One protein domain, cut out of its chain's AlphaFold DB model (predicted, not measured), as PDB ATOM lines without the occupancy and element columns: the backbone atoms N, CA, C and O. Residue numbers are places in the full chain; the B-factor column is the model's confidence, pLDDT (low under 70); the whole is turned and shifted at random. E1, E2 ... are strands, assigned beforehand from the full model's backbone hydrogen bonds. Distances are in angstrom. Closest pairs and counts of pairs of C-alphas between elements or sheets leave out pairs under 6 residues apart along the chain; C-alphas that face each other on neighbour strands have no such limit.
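What this domain is: This is residues 38 to 111 of the 114 residues of an uncharacterized protein of Candidatus Aminicenantes bacterium (UniProt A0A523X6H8). The model is one twisted sheet of five strands, standing as a single wall with three short strands, E1, E2 and E3, beside a long hairpin, E4 and E5. Both long strands bend sharply, and their ends at residues 78 to 83 and 106 to 110 reach on past the short strands, while a long loop, residues 60 to 77, joins E3 to E4 at that end. The printed part has 74 residues with five named strands, E1 to E5 along the chain and in that order across the sheet, antiparallel throughout, and no named helix; the class is all strand. The whole is only just loose, close to compact, with a radius of gyration of the C-alphas of 13.8 A and spans of 40 by 28 by 21 A.

Where its parts are: Begin with the longest strand by residues, E4, residues 78 to 93: find C-alpha 78 at (69.987, -77.168, 70.075) and go 27.8 A to C-alpha 93 at (55.584, -80.755, 93.561). E5, residues 96 to 110, returns over 28.2 A to C-alpha 110 at (72.773, -75.802, 74.348). E3 is residues 53 to 59, 20.0 A long; E2 is residues 45 to 50, 16.6 A; E1 is residues 38 to 42, 13.4 A, and begins at C-alpha 38, (72.894, -84.241, 92.564).

How they stand to each other: The five strands make a meander, each the antiparallel neighbour of the one before. Start at the hairpin E4 and E5, with directions 160 degrees apart; N 82 and O 107 are 2.8 A apart and N 98 and O 91 also 2.8 A, within hydrogen-bond range. E4 bends by 114 degrees at residue 81, and E5 bends by 97 degrees at residue 102. On E4, look next to E3, at 150 degrees: N 58 and O 85 are 2.8 A apart, and C-alphas 53 and 91 face each other at 4.2 A. E2 and E3 form a hairpin at 169 degrees, with N 48 and O 55 at 2.8 A. E1 and E2 form another at 169 degrees, with N 40 and O 47 at 2.9 A. The edge strands are E1 and E5; E1 is apart from E4 and from E5, and E2 is apart from E5.

The domain as a whole: The two C-alphas farthest apart are those of Asp 64 and Gly 95, 44.3 A. The links E1 to E2, E2 to E3 and E4 to E5 are tight; E3 to E4 is long, with 18 residues. The printed part has no cut. Its mean pLDDT is 91.1, and residue 111 is under 70.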
ATOM      1  N   ASP A  38      71.847 -83.232  92.581       93.94
ATOM      2  CA  ASP A  38      72.894 -84.241  92.564       93.94
ATOM      3  C   ASP A  38      72.887 -84.883  91.175       93.94
ATOM      4  O   ASP A  38      71.830 -85.267  90.671       93.94
ATOM      5  N   LEU A  39      74.052 -84.923  90.532       92.75
ATOM      6  CA  LEU A  39      74.225 -85.462  89.189       92.75
ATOM      7  C   LEU A  39      75.396 -86.436  89.196       92.75
ATOM      8  O   LEU A  39      76.506 -86.073  89.585       92.75
ATOM      9  N   GLU A  40      75.131 -87.649  88.739       95.44
ATOM     10  CA  GLU A  40      76.123 -88.698  88.545       95.44
ATOM     11  C   GLU A  40      76.092 -89.125  87.076       95.44
ATOM     12  O   GLU A  40      75.022 -89.270  86.486       95.44
ATOM     13  N   GLU A  41      77.268 -89.297  86.474       92.31
ATOM     14  CA  GLU A  41      77.408 -89.834  85.121       92.31
ATOM     15  C   GLU A  41      78.227 -91.121  85.184       92.31
ATOM     16  O   GLU A  41      79.327 -91.145  85.737       92.31
ATOM     17  N   THR A  42      77.696 -92.211  84.638       92.75
ATOM     18  CA  THR A  42      78.403 -93.493  84.545       92.75
ATOM     19  C   THR A  42      78.057 -94.170  83.227       92.75
ATOM     20  O   THR A  42      76.888 -94.371  82.912       92.75
ATOM     21  N   ASP A  43      79.075 -94.492  82.428       88.62
ATOM     22  CA  ASP A  43      78.957 -95.223  81.157       88.62
ATOM     23  C   ASP A  43      77.933 -94.657  80.153       88.62
ATOM     24  O   ASP A  43      77.318 -95.387  79.368       88.62
ATOM     25  N   GLY A  44      77.767 -93.331  80.135       87.31
ATOM     26  CA  GLY A  44      76.782 -92.656  79.289       87.31
ATOM     27  C   GLY A  44      75.354 -92.743  79.829       87.31
ATOM     28  O   GLY A  44      74.407 -92.608  79.055       87.31
ATOM     29  N   THR A  45      75.198 -92.977  81.131       93.50
ATOM     30  CA  THR A  45      73.952 -92.810  81.881       93.50
ATOM     31  C   THR A  45      74.094 -91.637  82.843       93.50
ATOM     32  O   THR A  45      75.032 -91.609  83.635       93.50
ATOM     33  N   PHE A  46      73.165 -90.685  82.776       92.81
ATOM     34  CA  PHE A  46      73.007 -89.618  83.757       92.81
ATOM     35  C   PHE A  46      71.942 -90.003  84.772       92.81
ATOM     36  O   PHE A  46      70.805 -90.296  84.398       92.81
ATOM     37  N   HIS A  47      72.286 -89.899  86.047       96.44
ATOM     38  CA  HIS A  47      71.344 -89.964  87.152       96.44
ATOM     39  C   HIS A  47      71.253 -88.590  87.798       96.44
ATOM     40  O   HIS A  47      72.245 -88.064  88.303       96.44
ATOM     41  N   VAL A  48      70.067 -87.989  87.760       95.06
ATOM     42  CA  VAL A  48      69.806 -86.674  88.342       95.06
ATOM     43  C   VAL A  48      68.801 -86.805  89.474       95.06
ATOM     44  O   VAL A  48      67.677 -87.268  89.272       95.06
ATOM     45  N   LYS A  49      69.197 -86.347  90.661       96.44
ATOM     46  CA  LYS A  49      68.381 -86.302  91.879       96.44
ATOM     47  C   LYS A  49      68.165 -84.862  92.318       96.44
ATOM     48  O   LYS A  49      69.104 -84.074  92.422       96.44
ATOM     49  N   MET A  50      66.921 -84.533  92.626       94.12
ATOM     50  CA  MET A  50      66.502 -83.263  93.214       94.12
ATOM     51  C   MET A  50      65.417 -83.525  94.273       94.12
ATOM     52  O   MET A  50      64.783 -84.577  94.251       94.12
ATOM     53  N   PRO A  51      65.154 -82.598  95.214       94.38
ATOM     54  CA  PRO A  51      64.229 -82.849  96.327       94.38
ATOM     55  C   PRO A  51      62.813 -83.277  95.922       94.38
ATOM     56  O   PRO A  51      62.141 -83.975  96.673       94.38
ATOM     57  N   PHE A  52      62.357 -82.841  94.750       94.38
ATOM     58  CA  PHE A  52      61.013 -83.083  94.232       94.38
ATOM     59  C   PHE A  52      61.002 -83.977  92.990       94.38
ATOM     60  O   PHE A  52      59.987 -84.055  92.307       94.38
ATOM     61  N   GLY A  53      62.112 -84.622  92.637       95.44
ATOM     62  CA  GLY A  53      62.141 -85.446  91.438       95.44
ATOM     63  C   GLY A  53      63.447 -86.184  91.224       95.44
ATOM     64  O   GLY A  53      64.500 -85.817  91.741       95.44
ATOM     65  N   GLU A  54      63.370 -87.226  90.422       97.44
ATOM     66  CA  GLU A  54      64.507 -88.072  90.109       97.44
ATOM     67  C   GLU A  54      64.370 -88.561  88.676       97.44
ATOM     68  O   GLU A  54      63.275 -88.911  88.238       97.44
ATOM     69  N   MET A  55      65.462 -88.571  87.927       96.25
ATOM     70  CA  MET A  55      65.468 -89.130  86.583       96.25
ATOM     71  C   MET A  55      66.764 -89.859  86.306       96.25
ATOM     72  O   MET A  55      67.839 -89.417  86.711       96.25
ATOM     73  N   GLU A  56      66.647 -90.927  85.540       96.69
ATOM     74  CA  GLU A  56      67.777 -91.592  84.919       96.69
ATOM     75  C   GLU A  56      67.604 -91.531  83.409       96.69
ATOM     76  O   GLU A  56      66.499 -91.706  82.886       96.69
ATOM     77  N   GLN A  57      68.690 -91.252  82.701       95.88
ATOM     78  CA  GLN A  57      68.719 -91.267  81.249       95.88
ATOM     79  C   GLN A  57      69.986 -91.954  80.769       95.88
ATOM     80  O   GLN A  57      71.072 -91.599  81.209       95.88
ATOM     81  N   SER A  58      69.867 -92.873  79.820       95.62
ATOM     82  CA  SER A  58      70.994 -93.572  79.201       95.62
ATOM     83  C   SER A  58      71.067 -93.234  77.722       95.62
ATOM     84  O   SER A  58      70.074 -93.345  76.995       95.62
ATOM     85  N   GLN A  59      72.244 -92.845  77.244       94.62
ATOM     86  CA  GLN A  59      72.472 -92.586  75.829       94.62
ATOM     87  C   GLN A  59      72.282 -93.872  75.020       94.62
ATOM     88  O   GLN A  59      72.942 -94.883  75.273       94.62
ATOM     89  N   VAL A  60      71.424 -93.828  74.001       94.06
ATOM     90  CA  VAL A  60      71.233 -94.982  73.119       94.06
ATOM     91  C   VAL A  60      72.372 -95.039  72.107       94.06
ATOM     92  O   VAL A  60      72.723 -94.034  71.476       94.06
ATOM     93  N   LYS A  61      72.953 -96.231  71.961       93.88
ATOM     94  CA  LYS A  61      74.056 -96.500  71.038       93.88
ATOM     95  C   LYS A  61      73.548 -97.172  69.763       93.88
ATOM     96  O   LYS A  61      72.648 -98.008  69.813       93.88
ATOM     97  N   GLY A  62      74.117 -96.779  68.629       92.81
ATOM     98  CA  GLY A  62      73.903 -97.413  67.337       92.81
ATOM     99  C   GLY A  62      74.673 -98.727  67.211       92.81
ATOM    100  O   GLY A  62      75.400 -99.143  68.114       92.81
ATOM    101  N   LEU A  63      74.533 -99.376  66.052       92.88
ATOM    102  CA  LEU A  63      75.227-100.633  65.741       92.88
ATOM    103  C   LEU A  63      76.758-100.482  65.692       92.88
ATOM    104  O   LEU A  63      77.476-101.466  65.835       92.88
ATOM    105  N   ASP A  64      77.253 -99.260  65.502       93.94
ATOM    106  CA  ASP A  64      78.670 -98.891  65.519       93.94
ATOM    107  C   ASP A  64      79.210 -98.610  66.936       93.94
ATOM    108  O   ASP A  64      80.390 -98.306  67.104       93.94
ATOM    109  N   GLY A  65      78.357 -98.691  67.962       92.44
ATOM    110  CA  GLY A  65      78.686 -98.354  69.348       92.44
ATOM    111  C   GLY A  65      78.693 -96.850  69.652       92.44
ATOM    112  O   GLY A  65      78.847 -96.470  70.817       92.44
ATOM    113  N   GLY A  66      78.499 -95.992  68.646       92.19
ATOM    114  CA  GLY A  66      78.403 -94.541  68.791       92.19
ATOM    115  C   GLY A  66      76.997 -94.076  69.201       92.19
ATOM    116  O   GLY A  66      76.056 -94.863  69.186       92.19
ATOM    117  N   PRO A  67      76.809 -92.800  69.591       93.19
ATOM    118  CA  PRO A  67      75.481 -92.242  69.854       93.19
ATOM    119  C   PRO A  67      74.583 -92.273  68.614       93.19
ATOM    120  O   PRO A  67      75.006 -91.851  67.538       93.19
ATOM    121  N   ILE A  68      73.307 -92.616  68.797       93.88
ATOM    122  CA  ILE A  68      72.277 -92.314  67.793       93.88
ATOM    123  C   ILE A  68      72.016 -90.805  67.806       93.88
ATOM    124  O   ILE A  68      71.622 -90.252  68.835       93.88
ATOM    125  N   ARG A  69      72.227 -90.141  66.666       93.25
ATOM    126  CA  ARG A  69      72.053 -88.690  66.507       93.25
ATOM    127  C   ARG A  69      70.729 -88.345  65.835       93.25
ATOM    128  O   ARG A  69      70.229 -89.111  65.013       93.25
ATOM    129  N   ILE A  70      70.177 -87.188  66.189       89.44
ATOM    130  CA  ILE A  70      68.976 -86.625  65.571       89.44
ATOM    131  C   ILE A  70      69.396 -85.412  64.746       89.44
ATOM    132  O   ILE A  70      69.872 -84.416  65.288       89.44
ATOM    133  N   GLU A  71      69.181 -85.494  63.438       89.19
ATOM    134  CA  GLU A  71      69.508 -84.434  62.486       89.19
ATOM    135  C   GLU A  71      68.245 -83.669  62.055       89.19
ATOM    136  O   GLU A  71      67.124 -84.159  62.204       89.19
ATOM    137  N   ASN A  72      68.423 -82.471  61.485       86.00
ATOM    138  CA  ASN A  72      67.345 -81.625  60.942       86.00
ATOM    139  C   ASN A  72      66.270 -81.190  61.959       86.00
ATOM    140  O   ASN A  72      65.114 -80.971  61.594       86.00
ATOM    141  N   VAL A  73      66.630 -81.042  63.237       82.19
ATOM    142  CA  VAL A  73      65.697 -80.523  64.246       82.19
ATOM    143  C   VAL A  73      65.501 -79.014  64.049       82.19
ATOM    144  O   VAL A  73      66.483 -78.273  64.055       82.19
ATOM    145  N   PRO A  74      64.255 -78.517  63.912       79.75
ATOM    146  CA  PRO A  74      63.972 -77.113  63.599       79.75
ATOM    147  C   PRO A  74      64.064 -76.202  64.839       79.75
ATOM    148  O   PRO A  74      63.292 -75.256  64.984       79.75
ATOM    149  N   ILE A  75      64.976 -76.506  65.768       77.25
ATOM    150  CA  ILE A  75      65.193 -75.744  67.000       77.25
ATOM    151  C   ILE A  75      66.622 -75.185  66.948       77.25
ATOM    152  O   ILE A  75      67.566 -75.913  67.241       77.25
ATOM    153  N   PRO A  76      66.803 -73.902  66.586       72.25
ATOM    154  CA  PRO A  76      68.095 -73.364  66.142       72.25
ATOM    155  C   PRO A  76      69.198 -73.330  67.211       72.25
ATOM    156  O   PRO A  76      70.368 -73.201  66.870       72.25
ATOM    157  N   VAL A  77      68.854 -73.453  68.493       74.81
ATOM    158  CA  VAL A  77      69.824 -73.391  69.606       74.81
ATOM    159  C   VAL A  77      70.291 -74.746  70.115       74.81
ATOM    160  O   VAL A  77      71.191 -74.811  70.953       74.81
ATOM    161  N   LEU A  78      69.636 -75.819  69.673       78.94
ATOM    162  CA  LEU A  78      69.987 -77.168  70.075       78.94
ATOM    163  C   LEU A  78      70.957 -77.717  69.036       78.94
ATOM    164  O   LEU A  78      70.637 -77.779  67.849       78.94
ATOM    165  N   LYS A  79      72.147 -78.112  69.482       81.88
ATOM    166  CA  LYS A  79      73.168 -78.750  68.641       81.88
ATOM    167  C   LYS A  79      73.472 -80.149  69.177       81.88
ATOM    168  O   LYS A  79      73.162 -80.465  70.323       81.88
ATOM    169  N   ASN A  80      74.045 -81.005  68.329       87.44
ATOM    170  CA  ASN A  80      74.473 -82.365  68.687       87.44
ATOM    171  C   ASN A  80      73.396 -83.198  69.404       87.44
ATOM    172  O   ASN A  80      73.666 -83.815  70.435       87.44
ATOM    173  N   LEU A  81      72.173 -83.212  68.864       90.62
ATOM    174  CA  LEU A  81      71.072 -83.936  69.486       90.62
ATOM    175  C   LEU A  81      71.321 -85.447  69.426       90.62
ATOM    176  O   LEU A  81      71.613 -85.997  68.363       90.62
ATOM    177  N   LYS A  82      71.183 -86.124  70.564       93.00
ATOM    178  CA  LYS A  82      71.376 -87.570  70.723       93.00
ATOM    179  C   LYS A  82      70.140 -88.193  71.345       93.00
ATOM    180  O   LYS A  82      69.538 -87.608  72.242       93.00
ATOM    181  N   HIS A  83      69.783 -89.389  70.897       93.81
ATOM    182  CA  HIS A  83      68.683 -90.137  71.489       93.81
ATOM    183  C   HIS A  83      69.092 -90.738  72.836       93.81
ATOM    184  O   HIS A  83      70.189 -91.289  72.976       93.81
ATOM    185  N   CYS A  84      68.198 -90.680  73.817       94.56
ATOM    186  CA  CYS A  84      68.379 -91.361  75.090       94.56
ATOM    187  C   CYS A  84      67.135 -92.167  75.470       94.56
ATOM    188  O   CYS A  84      66.009 -91.868  75.067       94.56
ATOM    189  N   HIS A  85      67.359 -93.214  76.251       95.75
ATOM    190  CA  HIS A  85      66.318 -93.937  76.955       95.75
ATOM    191  C   HIS A  85      66.201 -93.349  78.357       95.75
ATOM    192  O   HIS A  85      67.209 -93.080  78.994       95.75
ATOM    193  N   THR A  86      64.982 -93.128  78.827       95.94
ATOM    194  CA  THR A  86      64.668 -92.641  80.172       95.94
ATOM    195  C   THR A  86      63.926 -93.760  80.905       95.94
ATOM    196  O   THR A  86      62.699 -93.843  80.769       95.94
ATOM    197  N   PRO A  87      64.633 -94.645  81.641       96.31
ATOM    198  CA  PRO A  87      64.006 -95.755  82.361       96.31
ATOM    199  C   PRO A  87      62.965 -95.267  83.361       96.31
ATOM    200  O   PRO A  87      61.883 -95.844  83.476       96.31
ATOM    201  N   PHE A  88      63.258 -94.157  84.041       96.94
ATOM    202  CA  PHE A  88      62.305 -93.503  84.916       96.94
ATOM    203  C   PHE A  88      62.508 -91.989  84.971       96.94
ATOM    204  O   PHE A  88      63.616 -91.470  84.834       96.94
ATOM    205  N   TRP A  89      61.404 -91.290  85.221       95.94
ATOM    206  CA  TRP A  89      61.398 -89.897  85.640       95.94
ATOM    207  C   TRP A  89      60.223 -89.654  86.581       95.94
ATOM    208  O   TRP A  89      59.069 -89.913  86.228       95.94
ATOM    209  N   THR A  90      60.515 -89.156  87.776       97.06
ATOM    210  CA  THR A  90      59.529 -88.796  88.789       97.06
ATOM    211  C   THR A  90      59.567 -87.300  89.071       97.06
ATOM    212  O   THR A  90      60.618 -86.654  89.033       97.06
ATOM    213  N   TYR A  91      58.397 -86.738  89.356       94.88
ATOM    214  CA  TYR A  91      58.247 -85.364  89.808       94.88
ATOM    215  C   TYR A  91      57.070 -85.254  90.774       94.88
ATOM    216  O   TYR A  91      55.956 -85.656  90.443       94.88
ATOM    217  N   ASN A  92      57.303 -84.672  91.945       95.75
ATOM    218  CA  ASN A  92      56.304 -84.476  92.983       95.75
ATOM    219  C   ASN A  92      56.436 -83.077  93.595       95.75
ATOM    220  O   ASN A  92      57.249 -82.846  94.489       95.75
ATOM    221  N   ASP A  93      55.640 -82.138  93.086       93.50
ATOM    222  CA  ASP A  93      55.584 -80.755  93.561       93.50
ATOM    223  C   ASP A  93      54.288 -80.075  93.087       93.50
ATOM    224  O   ASP A  93      53.597 -80.564  92.188       93.50
ATOM    225  N   HIS A  94      53.930 -78.935  93.682       89.81
ATOM    226  CA  HIS A  94      52.734 -78.150  93.330       89.81
ATOM    227  C   HIS A  94      51.420 -78.962  93.319       89.81
ATOM    228  O   HIS A  94      50.513 -78.709  92.520       89.81
ATOM    229  N   GLY A  95      51.314 -79.964  94.200       90.44
ATOM    230  CA  GLY A  95      50.161 -80.868  94.263       90.44
ATOM    231  C   GLY A  95      50.010 -81.758  93.024       90.44
ATOM    232  O   GLY A  95      48.916 -82.258  92.752       90.44
ATOM    233  N   LYS A  96      51.080 -81.924  92.240       89.69
ATOM    234  CA  LYS A  96      51.162 -82.826  91.093       89.69
ATOM    235  C   LYS A  96      52.152 -83.934  91.403       89.69
ATOM    236  O   LYS A  96      53.214 -83.677  91.953       89.69
ATOM    237  N   ASN A  97      51.790 -85.148  91.011       95.19
ATOM    238  CA  ASN A  97      52.670 -86.300  91.058       95.19
ATOM    239  C   ASN A  97      52.703 -86.920  89.659       95.19
ATOM    240  O   ASN A  97      51.662 -87.323  89.132       95.19
ATOM    241  N   PHE A  98      53.878 -86.912  89.043       94.44
ATOM    242  CA  PHE A  98      54.134 -87.500  87.740       94.44
ATOM    243  C   PHE A  98      55.158 -88.613  87.890       94.44
ATOM    244  O   PHE A  98      56.235 -88.411  88.444       94.44
ATOM    245  N   GLU A  99      54.830 -89.766  87.321       96.62
ATOM    246  CA  GLU A  99      55.736 -90.896  87.200       96.62
ATOM    247  C   GLU A  99      55.723 -91.369  85.752       96.62
ATOM    248  O   GLU A  99      54.687 -91.757  85.202       96.62
ATOM    249  N   TYR A 100      56.887 -91.331  85.122       95.31
ATOM    250  CA  TYR A 100      57.110 -91.845  83.783       95.31
ATOM    251  C   TYR A 100      58.092 -93.004  83.854       95.31
ATOM    252  O   TYR A 100      59.056 -92.965  84.616       95.31
ATOM    253  N   LYS A 101      57.842 -94.026  83.036       96.12
ATOM    254  CA  LYS A 101      58.713 -95.187  82.869       96.12
ATOM    255  C   LYS A 101      58.924 -95.459  81.392       96.12
ATOM    256  O   LYS A 101      58.009 -95.198  80.601       96.12
ATOM    257  N   ASP A 102      60.115 -95.940  81.063       95.81
ATOM    258  CA  ASP A 102      60.512 -96.412  79.736       95.81
ATOM    259  C   ASP A 102      60.138 -95.432  78.613       95.81
ATOM    260  O   ASP A 102      59.384 -95.733  77.680       95.81
ATOM    261  N   ARG A 103      60.610 -94.188  78.743       94.75
ATOM    262  CA  ARG A 103      60.361 -93.118  77.767       94.75
ATOM    263  C   ARG A 103      61.571 -92.887  76.879       94.75
ATOM    264  O   ARG A 103      62.709 -93.107  77.278       94.75
ATOM    265  N   CYS A 104      61.327 -92.387  75.675       90.50
ATOM    266  CA  CYS A 104      62.384 -91.796  74.868       90.50
ATOM    267  C   CYS A 104      62.680 -90.370  75.343       90.50
ATOM    268  O   CYS A 104      61.770 -89.633  75.731       90.50
ATOM    269  N   GLY A 105      63.938 -89.967  75.241       88.62
ATOM    270  CA  GLY A 105      64.379 -88.603  75.474       88.62
ATOM    271  C   GLY A 105      65.413 -88.164  74.444       88.62
ATOM    272  O   GLY A 105      65.823 -88.927  73.563       88.62
ATOM    273  N   THR A 106      65.837 -86.914  74.587       89.06
ATOM    274  CA  THR A 106      66.876 -86.318  73.757       89.06
ATOM    275  C   THR A 106      67.852 -85.567  74.644       89.06
ATOM    276  O   THR A 106      67.440 -84.773  75.488       89.06
ATOM    277  N   TRP A 107      69.140 -85.783  74.419       89.25
ATOM    278  CA  TRP A 107      70.201 -84.925  74.934       89.25
ATOM    279  C   TRP A 107      70.627 -83.962  73.848       89.25
ATOM    280  O   TRP A 107      70.732 -84.355  72.691       89.25
ATOM    281  N   ALA A 108      70.865 -82.712  74.212       86.94
ATOM    282  CA  ALA A 108      71.273 -81.683  73.277       86.94
ATOM    283  C   ALA A 108      72.306 -80.781  73.937       86.94
ATOM    284  O   ALA A 108      72.175 -80.439  75.114       86.94
ATOM    285  N   ASP A 109      73.281 -80.350  73.150       83.38
ATOM    286  CA  ASP A 109      74.143 -79.253  73.540       83.38
ATOM    287  C   ASP A 109      73.352 -77.958  73.368       83.38
ATOM    288  O   ASP A 109      72.738 -77.711  72.323       83.38
ATOM    289  N   PHE A 110      73.367 -77.125  74.404       73.81
ATOM    290  CA  PHE A 110      72.773 -75.802  74.348       73.81
ATOM    291  C   PHE A 110      73.864 -74.778  74.061       73.81
ATOM    292  O   PHE A 110      74.779 -74.604  74.868       73.81
ATOM    293  N   VAL A 111      73.767 -74.082  72.929       63.66
ATOM    294  CA  VAL A 111      74.656 -72.951  72.652       63.66
ATOM    295  C   VAL A 111      73.909 -71.667  72.984       63.66
ATOM    296  O   VAL A 111      72.981 -71.278  72.278       63.66
TER     297      VAL A 111